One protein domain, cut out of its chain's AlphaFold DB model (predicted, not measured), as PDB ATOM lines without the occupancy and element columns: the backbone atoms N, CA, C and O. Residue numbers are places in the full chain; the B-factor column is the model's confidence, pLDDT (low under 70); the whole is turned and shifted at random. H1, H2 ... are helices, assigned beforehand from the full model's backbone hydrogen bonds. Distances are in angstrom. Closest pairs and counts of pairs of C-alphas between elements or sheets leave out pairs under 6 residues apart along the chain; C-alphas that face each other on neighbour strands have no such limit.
ATOM      1  N   ALA A  54     -52.411  22.501 -26.994       77.06
ATOM      2  CA  ALA A  54     -52.143  21.282 -26.230       77.06
ATOM      3  C   ALA A  54     -50.943  20.506 -26.792       77.06
ATOM      4  O   ALA A  54     -50.123  20.001 -26.022       77.06
ATOM      5  N   ARG A  55     -50.796  20.447 -28.125       81.12
ATOM      6  CA  ARG A  55     -49.604  19.857 -28.762       81.12
ATOM      7  C   ARG A  55     -48.341  20.636 -28.422       81.12
ATOM      8  O   ARG A  55     -47.350  20.021 -28.052       81.12
ATOM      9  N   ALA A  56     -48.384  21.965 -28.505       83.50
ATOM     10  CA  ALA A  56     -47.235  22.811 -28.203       83.50
ATOM     11  C   ALA A  56     -46.760  22.632 -26.752       83.50
ATOM     12  O   ALA A  56     -45.564  22.462 -26.517       83.50
ATOM     13  N   VAL A  57     -47.679  22.578 -25.781       81.06
ATOM     14  CA  VAL A  57     -47.312  22.299 -24.383       81.06
ATOM     15  C   VAL A  57     -46.711  20.899 -24.221       81.06
ATOM     16  O   VAL A  57     -45.743  20.737 -23.476       81.06
ATOM     17  N   GLU A  58     -47.230  19.887 -24.917       80.38
ATOM     18  CA  GLU A  58     -46.667  18.536 -24.844       80.38
ATOM     19  C   GLU A  58     -45.262  18.449 -25.460       80.38
ATOM     20  O   GLU A  58     -44.383  17.806 -24.886       80.38
ATOM     21  N   GLU A  59     -44.999  19.152 -26.563       83.81
ATOM     22  CA  GLU A  59     -43.647  19.250 -27.130       83.81
ATOM     23  C   GLU A  59     -42.679  19.962 -26.176       83.81
ATOM     24  O   GLU A  59     -41.565  19.483 -25.958       83.81
ATOM     25  N   ILE A  60     -43.117  21.031 -25.501       83.12
ATOM     26  CA  ILE A  60     -42.316  21.687 -24.454       83.12
ATOM     27  C   ILE A  60     -42.005  20.712 -23.312       83.12
ATOM     28  O   ILE A  60     -40.874  20.679 -22.824       83.12
ATOM     29  N   ARG A  61     -42.963  19.873 -22.898       80.75
ATOM     30  CA  ARG A  61     -42.715  18.839 -21.878       80.75
ATOM     31  C   ARG A  61     -41.722  17.787 -22.350       80.75
ATOM     32  O   ARG A  61     -40.876  17.376 -21.559       80.75
ATOM     33  N   LYS A  62     -41.809  17.325 -23.599       79.31
ATOM     34  CA  LYS A  62     -40.826  16.385 -24.168       79.31
ATOM     35  C   LYS A  62     -39.431  16.995 -24.194       79.31
ATOM     36  O   LYS A  62     -38.476  16.346 -23.778       79.31
ATOM     37  N   GLN A  63     -39.326  18.251 -24.609       82.56
ATOM     38  CA  GLN A  63     -38.062  18.973 -24.646       82.56
ATOM     39  C   GLN A  63     -37.460  19.134 -23.249       82.56
ATOM     40  O   GLN A  63     -36.292  18.816 -23.043       82.56
ATOM     41  N   TYR A  64     -38.281  19.526 -22.275       80.19
ATOM     42  CA  TYR A  64     -37.887  19.571 -20.874       80.19
ATOM     43  C   TYR A  64     -37.362  18.217 -20.388       80.19
ATOM     44  O   TYR A  64     -36.318  18.165 -19.744       80.19
ATOM     45  N   LYS A  65     -38.044  17.111 -20.721       72.75
ATOM     46  CA  LYS A  65     -37.585  15.760 -20.356       72.75
ATOM     47  C   LYS A  65     -36.209  15.449 -20.946       72.75
ATOM     48  O   LYS A  65     -35.391  14.858 -20.250       72.75
ATOM     49  N   SER A  66     -35.958  15.857 -22.191       74.81
ATOM     50  CA  SER A  66     -34.662  15.678 -22.853       74.81
ATOM     51  C   SER A  66     -33.555  16.464 -22.152       74.81
ATOM     52  O   SER A  66     -32.569  15.871 -21.725       74.81
ATOM     53  N   GLU A  67     -33.747  17.774 -21.955       73.06
ATOM     54  CA  GLU A  67     -32.762  18.628 -21.269       73.06
ATOM     55  C   GLU A  67     -32.514  18.149 -19.830       73.06
ATOM     56  O   GLU A  67     -31.391  18.172 -19.331       73.06
ATOM     57  N   PHE A  68     -33.554  17.644 -19.169       70.88
ATOM     58  CA  PHE A  68     -33.449  17.097 -17.824       70.88
ATOM     59  C   PHE A  68     -32.620  15.805 -17.783       70.88
ATOM     60  O   PHE A  68     -31.797  15.630 -16.884       70.88
ATOM     61  N   ALA A  69     -32.830  14.893 -18.738       65.44
ATOM     62  CA  ALA A  69     -32.065  13.653 -18.830       65.44
ATOM     63  C   ALA A  69     -30.574  13.934 -19.063       65.44
ATOM     64  O   ALA A  69     -29.742  13.364 -18.361       65.44
ATOM     65  N   GLU A  70     -30.251  14.865 -19.964       64.62
ATOM     66  CA  GLU A  70     -28.874  15.311 -20.226       64.62
ATOM     67  C   GLU A  70     -28.204  15.897 -18.973       64.62
ATOM     68  O   GLU A  70     -27.032  15.634 -18.705       64.62
ATOM     69  N   ALA A  71     -28.953  16.663 -18.179       60.25
ATOM     70  CA  ALA A  71     -28.442  17.310 -16.977       60.25
ATOM     71  C   ALA A  71     -28.201  16.352 -15.795       60.25
ATOM     72  O   ALA A  71     -27.240  16.520 -15.043       60.25
ATOM     73  N   VAL A  72     -29.098  15.382 -15.589       52.34
ATOM     74  CA  VAL A  72     -29.182  14.606 -14.335       52.34
ATOM     75  C   VAL A  72     -28.706  13.157 -14.490       52.34
ATOM     76  O   VAL A  72     -28.289  12.540 -13.508       52.34
ATOM     77  N   LEU A  73     -28.728  12.607 -15.706       46.72
ATOM     78  CA  LEU A  73     -28.243  11.265 -16.034       46.72
ATOM     79  C   LEU A  73     -27.133  11.370 -17.090       46.72
ATOM     80  O   LEU A  73     -27.345  10.974 -18.238       46.72
ATOM     81  N   LEU A  83     -27.990  20.412 -10.719       51.91
ATOM     82  CA  LEU A  83     -28.042  21.639 -11.507       51.91
ATOM     83  C   LEU A  83     -27.879  22.824 -10.554       51.91
ATOM     84  O   LEU A  83     -28.823  23.258  -9.902       51.91
ATOM     85  N   GLY A  84     -26.642  23.284 -10.395       47.88
ATOM     86  CA  GLY A  84     -26.325  24.423  -9.556       47.88
ATOM     87  C   GLY A  84     -26.675  25.727 -10.276       47.88
ATOM     88  O   GLY A  84     -26.655  25.779 -11.509       47.88
ATOM     89  N   PRO A  85     -26.892  26.821  -9.533       44.91
ATOM     90  CA  PRO A  85     -27.103  28.153 -10.092       44.91
ATOM     91  C   PRO A  85     -25.889  28.653 -10.898       44.91
ATOM     92  O   PRO A  85     -26.036  29.528 -11.749       44.91
ATOM     93  N   THR A  86     -24.700  28.063 -10.693       43.84
ATOM     94  CA  THR A  86     -23.475  28.336 -11.468       43.84
ATOM     95  C   THR A  86     -23.551  27.878 -12.923       43.84
ATOM     96  O   THR A  86     -22.741  28.316 -13.736       43.84
ATOM     97  N   ALA A  87     -24.566  27.098 -13.304       43.00
ATOM     98  CA  ALA A  87     -24.935  26.913 -14.701       43.00
ATOM     99  C   ALA A  87     -25.632  28.167 -15.271       43.00
ATOM    100  O   ALA A  87     -26.618  28.032 -15.977       43.00
ATOM    101  N   ASN A  88     -25.184  29.391 -14.958       37.53
ATOM    102  CA  ASN A  88     -25.600  30.657 -15.586       37.53
ATOM    103  C   ASN A  88     -27.118  30.835 -15.854       37.53
ATOM    104  O   ASN A  88     -27.492  31.415 -16.872       37.53
ATOM    105  N   GLY A  89     -28.016  30.309 -15.012       42.44
ATOM    106  CA  GLY A  89     -29.464  30.341 -15.297       42.44
ATOM    107  C   GLY A  89     -29.896  29.578 -16.570       42.44
ATOM    108  O   GLY A  89     -30.980  29.815 -17.100       42.44
ATOM    109  N   LYS A  90     -29.053  28.664 -17.068       51.28
ATOM    110  CA  LYS A  90     -29.168  27.877 -18.310       51.28
ATOM    111  C   LYS A  90     -29.293  26.369 -18.036       51.28
ATOM    112  O   LYS A  90     -28.719  25.571 -18.764       51.28
ATOM    113  N   GLY A  91     -30.023  25.948 -17.002       64.75
ATOM    114  CA  GLY A  91     -30.295  24.511 -16.812       64.75
ATOM    115  C   GLY A  91     -31.187  23.928 -17.917       64.75
ATOM    116  O   GLY A  91     -31.008  22.788 -18.320       64.75
ATOM    117  N   PHE A  92     -32.124  24.740 -18.424       79.44
ATOM    118  CA  PHE A  92     -33.141  24.346 -19.409       79.44
ATOM    119  C   PHE A  92     -33.364  25.445 -20.462       79.44
ATOM    120  O   PHE A  92     -34.470  25.989 -20.573       79.44
ATOM    121  N   PRO A  93     -32.308  25.900 -21.161       83.12
ATOM    122  CA  PRO A  93     -32.372  27.090 -22.001       83.12
ATOM    123  C   PRO A  93     -33.363  26.928 -23.153       83.12
ATOM    124  O   PRO A  93     -34.113  27.870 -23.424       83.12
ATOM    125  N   LYS A  94     -33.426  25.745 -23.781       85.75
ATOM    126  CA  LYS A  94     -34.377  25.497 -24.865       85.75
ATOM    127  C   LYS A  94     -35.790  25.529 -24.298       85.75
ATOM    128  O   LYS A  94     -36.653  26.202 -24.853       85.75
ATOM    129  N   THR A  95     -36.054  24.837 -23.184       86.69
ATOM    130  CA  THR A  95     -37.406  24.768 -22.597       86.69
ATOM    131  C   THR A  95     -37.889  26.141 -22.165       86.69
ATOM    132  O   THR A  95     -39.016  26.519 -22.476       86.69
ATOM    133  N   LEU A  96     -37.040  26.926 -21.502       88.19
ATOM    134  CA  LEU A  96     -37.386  28.286 -21.096       88.19
ATOM    135  C   LEU A  96     -37.633  29.199 -22.304       88.19
ATOM    136  O   LEU A  96     -38.523  30.046 -22.241       88.19
ATOM    137  N   GLN A  97     -36.890  29.032 -23.401       88.50
ATOM    138  CA  GLN A  97     -37.151  29.752 -24.649       88.50
ATOM    139  C   GLN A  97     -38.510  29.366 -25.245       88.50
ATOM    140  O   GLN A  97     -39.288  30.259 -25.584       88.50
ATOM    141  N   SER A  98     -38.828  28.071 -25.312       88.06
ATOM    142  CA  SER A  98     -40.111  27.587 -25.831       88.06
ATOM    143  C   SER A  98     -41.292  28.026 -24.957       88.06
ATOM    144  O   SER A  98     -42.312  28.453 -25.491       88.06
ATOM    145  N   ILE A  99     -41.135  28.024 -23.624       87.81
ATOM    146  CA  ILE A  99     -42.123  28.588 -22.688       87.81
ATOM    147  C   ILE A  99     -42.370  30.065 -23.011       87.81
ATOM    148  O   ILE A  99     -43.514  30.453 -23.203       87.81
ATOM    149  N   ARG A 100     -41.315  30.886 -23.138       87.94
ATOM    150  CA  ARG A 100     -41.460  32.321 -23.460       87.94
ATOM    151  C   ARG A 100     -42.135  32.551 -24.811       87.94
ATOM    152  O   ARG A 100     -42.869  33.525 -24.953       87.94
ATOM    153  N   ALA A 101     -41.850  31.714 -25.806       86.88
ATOM    154  CA  ALA A 101     -42.459  31.820 -27.127       86.88
ATOM    155  C   ALA A 101     -43.962  31.511 -27.079       86.88
ATOM    156  O   ALA A 101     -44.750  32.253 -27.661       86.88
ATOM    157  N   LEU A 102     -44.353  30.464 -26.343       84.62
ATOM    158  CA  LEU A 102     -45.747  30.043 -26.223       84.62
ATOM    159  C   LEU A 102     -46.557  30.946 -25.274       84.62
ATOM    160  O   LEU A 102     -47.702  31.270 -25.572       84.62
ATOM    161  N   ASP A 103     -45.957  31.438 -24.184       83.88
ATOM    162  CA  ASP A 103     -46.592  32.395 -23.260       83.88
ATOM    163  C   ASP A 103     -46.998  33.697 -23.965       83.88
ATOM    164  O   ASP A 103     -48.025  34.280 -23.636       83.88
ATOM    165  N   LYS A 104     -46.242  34.156 -24.973       83.50
ATOM    166  CA  LYS A 104     -46.623  35.341 -25.764       83.50
ATOM    167  C   LYS A 104     -47.924  35.148 -26.547       83.50
ATOM    168  O   LYS A 104     -48.565  36.133 -26.897       83.50
ATOM    169  N   GLN A 105     -48.289  33.902 -26.846       82.31
ATOM    170  CA  GLN A 105     -49.453  33.551 -27.660       82.31
ATOM    171  C   GLN A 105     -50.706  33.293 -26.811       82.31
ATOM    172  O   GLN A 105     -51.816  33.283 -27.343       82.31
ATOM    173  N   HIS A 106     -50.556  33.106 -25.496       76.81
ATOM    174  CA  HIS A 106     -51.652  32.757 -24.599       76.81
ATOM    175  C   HIS A 106     -51.726  33.702 -23.398       76.81
ATOM    176  O   HIS A 106     -50.751  33.929 -22.695       76.81
ATOM    177  N   GLY A 107     -52.920  34.227 -23.110       73.94
ATOM    178  CA  GLY A 107     -53.129  35.102 -21.956       73.94
ATOM    179  C   GLY A 107     -52.869  34.406 -20.611       73.94
ATOM    180  O   GLY A 107     -53.048  33.189 -20.470       73.94
ATOM    181  N   SER A 108     -52.547  35.209 -19.590       76.62
ATOM    182  CA  SER A 108     -52.197  34.773 -18.225       76.62
ATOM    183  C   SER A 108     -53.299  34.013 -17.472       76.62
ATOM    184  O   SER A 108     -53.070  33.470 -16.395       76.62
ATOM    185  N   ARG A 109     -54.513  33.958 -18.032       80.19
ATOM    186  CA  ARG A 109     -55.676  33.246 -17.475       80.19
ATOM    187  C   ARG A 109     -55.967  31.910 -18.163       80.19
ATOM    188  O   ARG A 109     -56.964  31.268 -17.851       80.19
ATOM    189  N   SER A 110     -55.136  31.493 -19.118       85.12
ATOM    190  CA  SER A 110     -55.334  30.235 -19.841       85.12
ATOM    191  C   SER A 110     -54.807  29.024 -19.061       85.12
ATOM    192  O   SER A 110     -53.823  29.111 -18.322       85.12
ATOM    193  N   LYS A 111     -55.419  27.852 -19.282       82.44
ATOM    194  CA  LYS A 111     -54.912  26.575 -18.749       82.44
ATOM    195  C   LYS A 111     -53.503  26.258 -19.263       82.44
ATOM    196  O   LYS A 111     -52.701  25.698 -18.522       82.44
ATOM    197  N   TYR A 112     -53.182  26.643 -20.499       84.19
ATOM    198  CA  TYR A 112     -51.850  26.454 -21.078       84.19
ATOM    199  C   TYR A 112     -50.796  27.279 -20.348       84.19
ATOM    200  O   TYR A 112     -49.795  26.723 -19.902       84.19
ATOM    201  N   HIS A 113     -51.071  28.559 -20.098       86.94
ATOM    202  CA  HIS A 113     -50.195  29.400 -19.287       86.94
ATOM    203  C   HIS A 113     -50.015  28.852 -17.863       86.94
ATOM    204  O   HIS A 113     -48.901  28.841 -17.339       86.94
ATOM    205  N   ALA A 114     -51.078  28.322 -17.249       87.50
ATOM    206  CA  ALA A 114     -50.976  27.666 -15.946       87.50
ATOM    207  C   ALA A 114     -50.035  26.444 -15.984       87.50
ATOM    208  O   ALA A 114     -49.193  26.285 -15.101       87.50
ATOM    209  N   GLN A 115     -50.109  25.605 -17.024       86.12
ATOM    210  CA  GLN A 115     -49.204  24.459 -17.192       86.12
ATOM    211  C   GLN A 115     -47.742  24.888 -17.401       86.12
ATOM    212  O   GLN A 115     -46.839  24.275 -16.826       86.12
ATOM    213  N   LEU A 116     -47.502  25.940 -18.190       87.81
ATOM    214  CA  LEU A 116     -46.162  26.488 -18.423       87.81
ATOM    215  C   LEU A 116     -45.583  27.140 -17.162       87.81
ATOM    216  O   LEU A 116     -44.408  26.940 -16.851       87.81
ATOM    217  N   THR A 117     -46.420  27.841 -16.395       89.81
ATOM    218  CA  THR A 117     -46.074  28.405 -15.082       89.81
ATOM    219  C   THR A 117     -45.590  27.317 -14.129       89.81
ATOM    220  O   THR A 117     -44.527  27.463 -13.526       89.81
ATOM    221  N   VAL A 118     -46.298  26.183 -14.055       88.38
ATOM    222  CA  VAL A 118     -45.864  25.049 -13.226       88.38
ATOM    223  C   VAL A 118     -44.516  24.502 -13.681       88.38
ATOM    224  O   VAL A 118     -43.631  24.297 -12.851       88.38
ATOM    225  N   LEU A 119     -44.325  24.309 -14.987       86.06
ATOM    226  CA  LEU A 119     -43.059  23.810 -15.527       86.06
ATOM    227  C   LEU A 119     -41.890  24.755 -15.211       86.06
ATOM    228  O   LEU A 119     -40.825  24.309 -14.787       86.06
ATOM    229  N   LYS A 120     -42.103  26.065 -15.352       87.75
ATOM    230  CA  LYS A 120     -41.113  27.095 -15.022       87.75
ATOM    231  C   LYS A 120     -40.770  27.108 -13.529       87.75
ATOM    232  O   LYS A 120     -39.591  27.174 -13.192       87.75
ATOM    233  N   GLY A 121     -41.765  26.977 -12.650       87.00
ATOM    234  CA  GLY A 121     -41.536  26.849 -11.208       87.00
ATOM    235  C   GLY A 121     -40.707  25.607 -10.865       87.00
ATOM    236  O   GLY A 121     -39.756  25.689 -10.090       87.00
ATOM    237  N   MET A 122     -40.994  24.465 -11.498       83.50
ATOM    238  CA  MET A 122     -40.210  23.238 -11.307       83.50
ATOM    239  C   MET A 122     -38.758  23.392 -11.769       83.50
ATOM    240  O   MET A 122     -37.849  22.980 -11.049       83.50
ATOM    241  N   ILE A 123     -38.527  24.041 -12.914       81.75
ATOM    242  CA  ILE A 123     -37.177  24.358 -13.403       81.75
ATOM    243  C   ILE A 123     -36.403  25.198 -12.375       81.75
ATOM    244  O   ILE A 123     -35.234  24.920 -12.107       81.75
ATOM    245  N   GLN A 124     -37.039  26.199 -11.762       83.75
ATOM    246  CA  GLN A 124     -36.391  27.032 -10.743       83.75
ATOM    247  C   GLN A 124     -36.017  26.231  -9.491       83.75
ATOM    248  O   GLN A 124     -34.897  26.356  -8.998       83.75
ATOM    249  N   LEU A 125     -36.901  25.343  -9.023       80.31
ATOM    250  CA  LEU A 125     -36.591  24.443  -7.905       80.31
ATOM    251  C   LEU A 125     -35.417  23.510  -8.213       80.31
ATOM    252  O   LEU A 125     -34.576  23.268  -7.349       80.31
ATOM    253  N   GLN A 126     -35.357  22.983  -9.435       76.19
ATOM    254  CA  GLN A 126     -34.318  22.042  -9.854       76.19
ATOM    255  C   GLN A 126     -32.960  22.699 -10.077       76.19
ATOM    256  O   GLN A 126     -31.942  22.061  -9.842       76.19
ATOM    257  N   THR A 127     -32.950  23.956 -10.515       75.31
ATOM    258  CA  THR A 127     -31.725  24.744 -10.740       75.31
ATOM    259  C   THR A 127     -31.212  25.438  -9.475       75.31
ATOM    260  O   THR A 127     -30.191  26.122  -9.510       75.31
ATOM    261  N   GLY A 128     -31.916  25.277  -8.349       74.25
ATOM    262  CA  GLY A 128     -31.557  25.888  -7.073       74.25
ATOM    263  C   GLY A 128     -31.823  27.396  -7.000       74.25
ATOM    264  O   GLY A 128     -31.375  28.042  -6.053       74.25
ATOM    265  N   ASP A 129     -32.560  27.973  -7.956       81.75
ATOM    266  CA  ASP A 129     -32.957  29.384  -7.929       81.75
ATOM    267  C   ASP A 129     -34.201  29.586  -7.050       81.75
ATOM    268  O   ASP A 129     -35.310  29.878  -7.509       81.75
ATOM    269  N   PHE A 130     -34.014  29.404  -5.741       82.69
ATOM    270  CA  PHE A 130     -35.104  29.503  -4.770       82.69
ATOM    271  C   PHE A 130     -35.653  30.917  -4.625       82.69
ATOM    272  O   PHE A 130     -36.813  31.069  -4.257       82.69
ATOM    273  N   ARG A 131     -34.864  31.952  -4.941       84.12
ATOM    274  CA  ARG A 131     -35.357  33.333  -4.942       84.12
ATOM    275  C   ARG A 131     -36.407  33.515  -6.031       84.12
ATOM    276  O   ARG A 131     -37.495  34.006  -5.731       84.12
ATOM    277  N   SER A 132     -36.110  33.089  -7.258       86.19
ATOM    278  CA  SER A 132     -37.104  33.124  -8.334       86.19
ATOM    279  C   SER A 132     -38.274  32.186  -8.049       86.19
ATOM    280  O   SER A 132     -39.416  32.589  -8.259       86.19
ATOM    281  N   ALA A 133     -38.014  30.993  -7.495       86.81
ATOM    282  CA  ALA A 133     -39.074  30.058  -7.124       86.81
ATOM    283  C   ALA A 133     -40.046  30.695  -6.128       86.81
ATOM    284  O   ALA A 133     -41.245  30.718  -6.374       86.81
ATOM    285  N   SER A 134     -39.551  31.298  -5.047       87.06
ATOM    286  CA  SER A 134     -40.402  31.992  -4.079       87.06
ATOM    287  C   SER A 134     -41.189  33.149  -4.702       87.06
ATOM    288  O   SER A 134     -42.354  33.337  -4.362       87.06
ATOM    289  N   ALA A 135     -40.610  33.887  -5.655       89.81
ATOM    290  CA  ALA A 135     -41.321  34.955  -6.360       89.81
ATOM    291  C   ALA A 135     -42.509  34.442  -7.202       89.81
ATOM    292  O   ALA A 135     -43.475  35.174  -7.406       89.81
ATOM    293  N   MET A 136     -42.476  33.177  -7.639       90.38
ATOM    294  CA  MET A 136     -43.559  32.540  -8.396       90.38
ATOM    295  C   MET A 136     -44.720  32.031  -7.528       90.38
ATOM    296  O   MET A 136     -45.674  31.481  -8.072       90.38
ATOM    297  N   GLU A 137     -44.700  32.191  -6.198       89.94
ATOM    298  CA  GLU A 137     -45.745  31.635  -5.319       89.94
ATOM    299  C   GLU A 137     -47.160  32.091  -5.720       89.94
ATOM    300  O   GLU A 137     -48.068  31.265  -5.836       89.94
ATOM    301  N   SER A 138     -47.346  33.383  -6.004       90.44
ATOM    302  CA  SER A 138     -48.653  33.921  -6.414       90.44
ATOM    303  C   SER A 138     -49.116  33.379  -7.772       90.44
ATOM    304  O   SER A 138     -50.292  33.038  -7.938       90.44
ATOM    305  N   ASP A 139     -48.192  33.226  -8.722       91.75
ATOM    306  CA  ASP A 139     -48.445  32.609 -10.025       91.75
ATOM    307  C   ASP A 139     -48.836  31.137  -9.877       91.75
ATOM    308  O   ASP A 139     -49.768  30.677 -10.532       91.75
ATOM    309  N   MET A 140     -48.183  30.409  -8.969       91.00
ATOM    310  CA  MET A 140     -48.462  28.996  -8.710       91.00
ATOM    311  C   MET A 140     -49.813  28.789  -8.024       91.00
ATOM    312  O   MET A 140     -50.524  27.851  -8.372       91.00
ATOM    313  N   ILE A 141     -50.233  29.686  -7.128       90.38
ATOM    314  CA  ILE A 141     -51.588  29.652  -6.552       90.38
ATOM    315  C   ILE A 141     -52.647  29.834  -7.650       90.38
ATOM    316  O   ILE A 141     -53.629  29.090  -7.696       90.38
ATOM    317  N   ARG A 142     -52.433  30.780  -8.575       89.88
ATOM    318  CA  ARG A 142     -53.321  30.973  -9.734       89.88
ATOM    319  C   ARG A 142     -53.297  29.782 -10.688       89.88
ATOM    320  O   ARG A 142     -54.340  29.362 -11.178       89.88
ATOM    321  N   ALA A 143     -52.121  29.218 -10.944       88.62
ATOM    322  CA  ALA A 143     -51.996  28.034 -11.779       88.62
ATOM    323  C   ALA A 143     -52.733  26.843 -11.156       88.62
ATOM    324  O   ALA A 143     -53.427  26.122 -11.867       88.62
ATOM    325  N   ALA A 144     -52.653  26.671  -9.832       87.44
ATOM    326  CA  ALA A 144     -53.379  25.626  -9.122       87.44
ATOM    327  C   ALA A 144     -54.888  25.737  -9.372       87.44
ATOM    328  O   ALA A 144     -55.481  24.757  -9.814       87.44
ATOM    329  N   SER A 145     -55.490  26.918  -9.191       85.31
ATOM    330  CA  SER A 145     -56.939  27.097  -9.371       85.31
ATOM    331  C   SER A 145     -57.405  26.832 -10.806       85.31
ATOM    332  O   SER A 145     -58.439  26.195 -11.008       85.31
ATOM    333  N   LEU A 146     -56.620  27.237 -11.810       84.62
ATOM    334  CA  LEU A 146     -56.917  26.983 -13.228       84.62
ATOM    335  C   LEU A 146     -56.764  25.504 -13.622       84.62
ATOM    336  O   LEU A 146     -57.396  25.047 -14.579       84.62
ATOM    337  N   LEU A 147     -55.938  24.755 -12.889       80.88
ATOM    338  CA  LEU A 147     -55.670  23.333 -13.110       80.88
ATOM    339  C   LEU A 147     -56.500  22.409 -12.199       80.88
ATOM    340  O   LEU A 147     -56.389  21.192 -12.327       80.88
ATOM    341  N   SER A 148     -57.347  22.952 -11.313       66.62
ATOM    342  CA  SER A 148     -58.166  22.188 -10.355       66.62
ATOM    343  C   SER A 148     -59.484  21.608 -10.905       66.62
ATOM    344  O   SER A 148     -60.262  21.050 -10.136       66.62
ATOM    345  N   ALA A 149     -59.766  21.702 -12.209       57.28
ATOM    346  CA  ALA A 149     -61.027  21.209 -12.781       57.28
ATOM    347  C   ALA A 149     -61.096  19.655 -12.865       57.28
ATOM    348  O   ALA A 149     -60.110  19.019 -13.247       57.28
ATOM    349  N   PRO A 150     -62.259  19.033 -12.570       48.19
ATOM    350  CA  PRO A 150     -62.384  17.606 -12.223       48.19
ATOM    351  C   PRO A 150     -62.050  16.586 -13.328       48.19
ATOM    352  O   PRO A 150     -61.673  15.459 -13.001       48.19
ATOM    353  N   SER A 151     -62.113  16.945 -14.614       41.22
ATOM    354  CA  SER A 151     -61.734  16.035 -15.712       41.22
ATOM    355  C   SER A 151     -60.220  15.937 -15.928       41.22
ATOM    356  O   SER A 151     -59.746  14.923 -16.418       41.22
ATOM    357  N   ASP A 152     -59.452  16.949 -15.507       44.56
ATOM    358  CA  ASP A 152     -58.061  17.163 -15.937       44.56
ATOM    359  C   ASP A 152     -57.202  17.815 -14.847       44.56
ATOM    360  O   ASP A 152     -56.343  18.660 -15.130       44.56
ATOM    361  N   LEU A 153     -57.409  17.422 -13.586       49.88
ATOM    362  CA  LEU A 153     -56.418  17.595 -12.518       49.88
ATOM    363  C   LEU A 153     -55.169  16.779 -12.885       49.88
ATOM    364  O   LEU A 153     -54.944  15.668 -12.412       49.88
ATOM    365  N   ASN A 154     -54.420  17.331 -13.832       60.34
ATOM    366  CA  ASN A 154     -53.122  16.898 -14.292       60.34
ATOM    367  C   ASN A 154     -52.135  17.117 -13.144       60.34
ATOM    368  O   ASN A 154     -52.295  18.054 -12.359       60.34
ATOM    369  N   SER A 155     -51.080  16.309 -13.084       64.19
ATOM    370  CA  SER A 155     -49.946  16.434 -12.151       64.19
ATOM    371  C   SER A 155     -49.514  17.874 -11.834       64.19
ATOM    372  O   SER A 155     -49.129  18.170 -10.703       64.19
ATOM    373  N   GLY A 156     -49.654  18.789 -12.797       73.25
ATOM    374  CA  GLY A 156     -49.396  20.214 -12.625       73.25
ATOM    375  C   GLY A 156     -50.228  20.921 -11.545       73.25
ATOM    376  O   GLY A 156     -49.674  21.743 -10.824       73.25
ATOM    377  N   GLY A 157     -51.515  20.601 -11.370       80.00
ATOM    378  CA  GLY A 157     -52.364  21.249 -10.357       80.00
ATOM    379  C   GLY A 157     -51.968  20.881  -8.924       80.00
ATOM    380  O   GLY A 157     -51.886  21.744  -8.050       80.00
ATOM    381  N   LEU A 158     -51.637  19.606  -8.692       83.50
ATOM    382  CA  LEU A 158     -51.144  19.130  -7.395       83.50
ATOM    383  C   LEU A 158     -49.745  19.650  -7.077       83.50
ATOM    384  O   LEU A 158     -49.479  20.010  -5.928       83.50
ATOM    385  N   LEU A 159     -48.874  19.734  -8.083       85.12
ATOM    386  CA  LEU A 159     -47.573  20.386  -7.956       85.12
ATOM    387  C   LEU A 159     -47.728  21.863  -7.586       85.12
ATOM    388  O   LEU A 159     -47.105  22.316  -6.630       85.12
ATOM    389  N   ALA A 160     -48.605  22.589  -8.280       88.38
ATOM    390  CA  ALA A 160     -48.886  23.996  -8.013       88.38
ATOM    391  C   ALA A 160     -49.413  24.219  -6.585       88.38
ATOM    392  O   ALA A 160     -48.878  25.049  -5.850       88.38
ATOM    393  N   ARG A 161     -50.392  23.411  -6.145       89.06
ATOM    394  CA  ARG A 161     -50.961  23.460  -4.782       89.06
ATOM    395  C   ARG A 161     -49.909  23.211  -3.697       89.06
ATOM    396  O   ARG A 161     -50.008  23.768  -2.607       89.06
ATOM    397  N   ASN A 162     -48.908  22.382  -3.987       90.94
ATOM    398  CA  ASN A 162     -47.838  22.031  -3.054       90.94
ATOM    399  C   ASN A 162     -46.541  22.816  -3.287       90.94
ATOM    400  O   ASN A 162     -45.530  22.527  -2.654       90.94
ATOM    401  N   PHE A 163     -46.540  23.826  -4.154       91.69
ATOM    402  CA  PHE A 163     -45.304  24.478  -4.569       91.69
ATOM    403  C   PHE A 163     -44.575  25.196  -3.431       91.69
ATOM    404  O   PHE A 163     -43.359  25.079  -3.313       91.69
ATOM    405  N   LYS A 164     -45.308  25.883  -2.550       93.75
ATOM    406  CA  LYS A 164     -44.724  26.561  -1.387       93.75
ATOM    407  C   LYS A 164     -43.963  25.598  -0.460       93.75
ATOM    408  O   LYS A 164     -42.775  25.836  -0.229       93.75
ATOM    409  N   PRO A 165     -44.571  24.510   0.061       93.94
ATOM    410  CA  PRO A 165     -43.822  23.564   0.882       93.94
ATOM    411  C   PRO A 165     -42.722  22.843   0.091       93.94
ATOM    412  O   PRO A 165     -41.653  22.605   0.649       93.94
ATOM    413  N   LEU A 166     -42.921  22.565  -1.205       89.88
ATOM    414  CA  LEU A 166     -41.858  22.032  -2.065       89.88
ATOM    415  C   LEU A 166     -40.642  22.968  -2.074       89.88
ATOM    416  O   LEU A 166     -39.546  22.525  -1.741       89.88
ATOM    417  N   ALA A 167     -40.834  24.257  -2.363       89.75
ATOM    418  CA  ALA A 167     -39.776  25.262  -2.384       89.75
ATOM    419  C   ALA A 167     -39.054  25.382  -1.038       89.75
ATOM    420  O   ALA A 167     -37.822  25.378  -0.993       89.75
ATOM    421  N   ALA A 168     -39.811  25.423   0.062       91.12
ATOM    422  CA  ALA A 168     -39.254  25.513   1.405       91.12
ATOM    423  C   ALA A 168     -38.344  24.317   1.726       91.12
ATOM    424  O   ALA A 168     -37.176  24.511   2.070       91.12
ATOM    425  N   GLY A 169     -38.836  23.086   1.560       88.56
ATOM    426  CA  GLY A 169     -38.051  21.892   1.873       88.56
ATOM    427  C   GLY A 169     -36.865  21.689   0.923       88.56
ATOM    428  O   GLY A 169     -35.777  21.324   1.374       88.56
ATOM    429  N   TRP A 170     -37.026  21.978  -0.375       84.38
ATOM    430  CA  TRP A 170     -35.930  21.856  -1.345       84.38
ATOM    431  C   TRP A 170     -34.818  22.875  -1.091       84.38
ATOM    432  O   TRP A 170     -33.644  22.532  -1.231       84.38
ATOM    433  N   SER A 171     -35.160  24.092  -0.659       86.94
ATOM    434  CA  SER A 171     -34.160  25.112  -0.331       86.94
ATOM    435  C   SER A 171     -33.218  24.658   0.789       86.94
ATOM    436  O   SER A 171     -32.008  24.858   0.705       86.94
ATOM    437  N   GLU A 172     -33.739  23.974   1.810       86.69
ATOM    438  CA  GLU A 172     -32.937  23.445   2.916       86.69
ATOM    439  C   GLU A 172     -32.101  22.231   2.494       86.69
ATOM    440  O   GLU A 172     -30.938  22.108   2.886       86.69
ATOM    441  N   ILE A 173     -32.644  21.369   1.629       82.19
ATOM    442  CA  ILE A 173     -31.881  20.276   1.011       82.19
ATOM    443  C   ILE A 173     -30.715  20.815   0.183       82.19
ATOM    444  O   ILE A 173     -29.597  20.309   0.282       82.19
ATOM    445  N   TYR A 174     -30.950  21.851  -0.613       80.69
ATOM    446  CA  TYR A 174     -29.905  22.472  -1.412       80.69
ATOM    447  C   TYR A 174     -28.801  23.063  -0.526       80.69
ATOM    448  O   TYR A 174     -27.629  22.740  -0.722       80.69
ATOM    449  N   LYS A 175     -29.165  23.837   0.510       83.62
ATOM    450  CA  LYS A 175     -28.204  24.357   1.504       83.62
ATOM    451  C   LYS A 175     -27.383  23.234   2.130       83.62
ATOM    452  O   LYS A 175     -26.165  23.350   2.240       83.62
ATOM    453  N   PHE A 176     -28.039  22.133   2.505       80.50
ATOM    454  CA  PHE A 176     -27.361  20.957   3.043       80.50
ATOM    455  C   PHE A 176     -26.296  20.426   2.079       80.50
ATOM    456  O   PHE A 176     -25.162  20.167   2.487       80.50
ATOM    457  N   HIS A 177     -26.650  20.256   0.805       76.69
ATOM    458  CA  HIS A 177     -25.736  19.714  -0.195       76.69
ATOM    459  C   HIS A 177     -24.556  20.637  -0.473       76.69
ATOM    460  O   HIS A 177     -23.423  20.161  -0.521       76.69
ATOM    461  N   GLU A 178     -24.791  21.937  -0.605       77.62
ATOM    462  CA  GLU A 178     -23.716  22.905  -0.826       77.62
ATOM    463  C   GLU A 178     -22.776  22.996   0.383       77.62
ATOM    464  O   GLU A 178     -21.555  22.995   0.217       77.62
ATOM    465  N   ASN A 179     -23.310  22.941   1.605       79.81
ATOM    466  CA  ASN A 179     -22.491  22.867   2.815       79.81
ATOM    467  C   ASN A 179     -21.684  21.559   2.885       79.81
ATOM    468  O   ASN A 179     -20.515  21.577   3.272       79.81
ATOM    469  N   LEU A 180     -22.257  20.424   2.465       76.62
ATOM    470  CA  LEU A 180     -21.539  19.147   2.386       76.62
ATOM    471  C   LEU A 180     -20.413  19.188   1.338       76.62
ATOM    472  O   LEU A 180     -19.318  18.688   1.599       76.62
ATOM    473  N   LYS A 181     -20.646  19.809   0.174       78.06
ATOM    474  CA  LYS A 181     -19.610  20.024  -0.849       78.06
ATOM    475  C   LYS A 181     -18.483  20.906  -0.319       78.06
ATOM    476  O   LYS A 181     -17.320  20.529  -0.442       78.06
ATOM    477  N   ALA A 182     -18.818  22.035   0.308       78.62
ATOM    478  CA  ALA A 182     -17.841  22.933   0.915       78.62
ATOM    479  C   ALA A 182     -17.010  22.212   1.986       78.62
ATOM    480  O   ALA A 182     -15.783  22.265   1.938       78.62
ATOM    481  N   ARG A 183     -17.658  21.425   2.859       77.69
ATOM    482  CA  ARG A 183     -16.983  20.582   3.858       77.69
ATOM    483  C   ARG A 183     -15.979  19.624   3.227       77.69
ATOM    484  O   ARG A 183     -14.837  19.559   3.666       77.69
ATOM    485  N   ASN A 184     -16.400  18.889   2.201       76.12
ATOM    486  CA  ASN A 184     -15.547  17.914   1.519       76.12
ATOM    487  C   ASN A 184     -14.377  18.571   0.772       76.12
ATOM    488  O   ASN A 184     -13.370  17.914   0.525       76.12
ATOM    489  N   ALA A 185     -14.514  19.850   0.417       82.38
ATOM    490  CA  ALA A 185     -13.477  20.656  -0.214       82.38
ATOM    491  C   ALA A 185     -12.622  21.459   0.788       82.38
ATOM    492  O   ALA A 185     -11.776  22.233   0.349       82.38
ATOM    493  N   GLY A 186     -12.851  21.329   2.103       85.19
ATOM    494  CA  GLY A 186     -12.155  22.121   3.126       85.19
ATOM    495  C   GLY A 186     -12.461  23.624   3.072       85.19
ATOM    496  O   GLY A 186     -11.661  24.431   3.534       85.19
ATOM    497  N   LYS A 187     -13.592  24.015   2.474       87.44
ATOM    498  CA  LYS A 187     -14.003  25.410   2.280       87.44
ATOM    499  C   LYS A 187     -14.996  25.860   3.350       87.44
ATOM    500  O   LYS A 187     -15.711  25.049   3.938       87.44
ATOM    501  N   VAL A 188     -15.074  27.178   3.536       85.00
ATOM    502  CA  VAL A 188     -16.097  27.831   4.364       85.00
ATOM    503  C   VAL A 188     -17.490  27.496   3.829       85.00
ATOM    504  O   VAL A 188     -17.703  27.436   2.616       85.00
ATOM    505  N   PHE A 189     -18.436  27.262   4.738       84.19
ATOM    506  CA  PHE A 189     -19.807  26.936   4.369       84.19
ATOM    507  C   PHE A 189     -20.510  28.145   3.735       84.19
ATOM    508  O   PHE A 189     -20.543  29.211   4.350       84.19
ATOM    509  N   PRO A 190     -21.092  27.996   2.530       81.81
ATOM    510  CA  PRO A 190     -21.776  29.093   1.848       81.81
ATOM    511  C   PRO A 190     -23.121  29.460   2.490       81.81
ATOM    512  O   PRO A 190     -23.643  30.542   2.232       81.81
ATOM    513  N   PHE A 191     -23.693  28.579   3.317       85.06
ATOM    514  CA  PHE A 191     -24.972  28.799   3.987       85.06
ATOM    515  C   PHE A 191     -24.876  28.514   5.487       85.06
ATOM    516  O   PHE A 191     -24.067  27.697   5.930       85.06
ATOM    517  N   ALA A 192     -25.783  29.122   6.259       83.12
ATOM    518  CA  ALA A 192     -26.044  28.716   7.639       83.12
ATOM    519  C   ALA A 192     -26.409  27.217   7.728       83.12
ATOM    520  O   ALA A 192     -26.718  26.573   6.718       83.12
ATOM    521  N   SER A 193     -26.362  26.650   8.937       83.56
ATOM    522  CA  SER A 193     -26.715  25.247   9.168       83.56
ATOM    523  C   SER A 193     -28.112  24.919   8.623       83.56
ATOM    524  O   SER A 193     -29.042  25.718   8.711       83.56
ATOM    525  N   THR A 194     -28.249  23.726   8.040       85.25
ATOM    526  CA  THR A 194     -29.525  23.237   7.504       85.25
ATOM    527  C   THR A 194     -30.557  23.082   8.609       85.25
ATOM    528  O   THR A 194     -30.310  22.385   9.597       85.25
ATOM    529  N   ASP A 195     -31.747  23.633   8.387       91.38
ATOM    530  CA  ASP A 195     -32.883  23.449   9.281       91.38
ATOM    531  C   ASP A 195     -33.720  22.237   8.841       91.38
ATOM    532  O   ASP A 195     -34.603  22.308   7.981       91.38
TER     533      ASP A 195
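AT A GLANCE: This is residues 54 to 73 and 83 to 195 of the 317 residues of an uncharacterized protein of Desulfobacteraceae bacterium (UniProt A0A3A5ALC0). Helix H3 is the core of an all-helix body: H1 and H2 lie side by side and pack on one side of it, while H4, H5, H6 and the first part of H7 pack on its other side. The long H7 runs out past this body and makes much of its length, and residues 185 to 195 fold back along it. The printed part has 133 residues with seven named helices, H1 to H7 in order, and no named strand. The whole is compact, with a radius of gyration of the C-alphas of 16.1 A, yet elongated, spanning 51 by 27 by 23 A.

HOW THE PARTS SIT: H1, residues 54 to 72, touches H2, residues 93 to 103, at a shallow tilt of 18 degrees, opposite ways; their closest C-alphas, of Tyr 64 and Thr 95, are 5.5 A apart. H3, residues 111 to 126, completes an up and down bundle with them, each helix running against the one before it. H2 and H3 form a helical hairpin, closest at the C-alphas of Asp 103 and His 113, 6.1 A. H1 touches H3 with residues 54 to 57 alone, closest at the C-alphas of Val 57 and Tyr 112, 7.0 A. H3 is the hub, touching six helices. It forms a second helical hairpin with H4, residues 130 to 135, closest at the C-alphas of Gln 124 and Ala 133, 5.4 A. H5, residues 137 to 147, touches H3 at a steep tilt of 43 degrees, closest at the C-alphas of Ala 114 and Ala 143, 4.3 A. H6, residues 155 to 161, touches H3 about perpendicular, at 76 degrees, closest at the C-alphas of Val 118 and Gly 156, 6.0 A. H7, residues 163 to 184, touches H3 with residues 163 to 171 alone, closest at the C-alphas of Leu 125 and Ala 167, 6.4 A. H1 and H7 are apart. In H1 to H7 every O i to N i+4 pair is within hydrogen-bond range.

IN THESE COORDINATES: H1 begins at C-alpha 54, (-52.143, 21.282, -26.230), and is 26.7 A long; H2 is 15.2 A and H3 22.9 A. H3 begins at C-alpha 111, (-54.912, 26.575, -18.749). H4 has 6 residues, H5 11 and H6 7. H7, 31.1 A, ends at C-alpha 184, (-15.547, 17.914, 1.519).

THE WHOLE: The C-alphas farthest apart, of Ser 151 and Gly 186, are 53.4 A apart. Residues 74 to 82 are not printed, and C-alphas 73 and 83 are 11.3 A apart across this cut. Of the links that are printed whole, none is long. The mean pLDDT of the printed part is 78.7; residues 69 to 73, 83 to 91 and 148 to 155 are under 70.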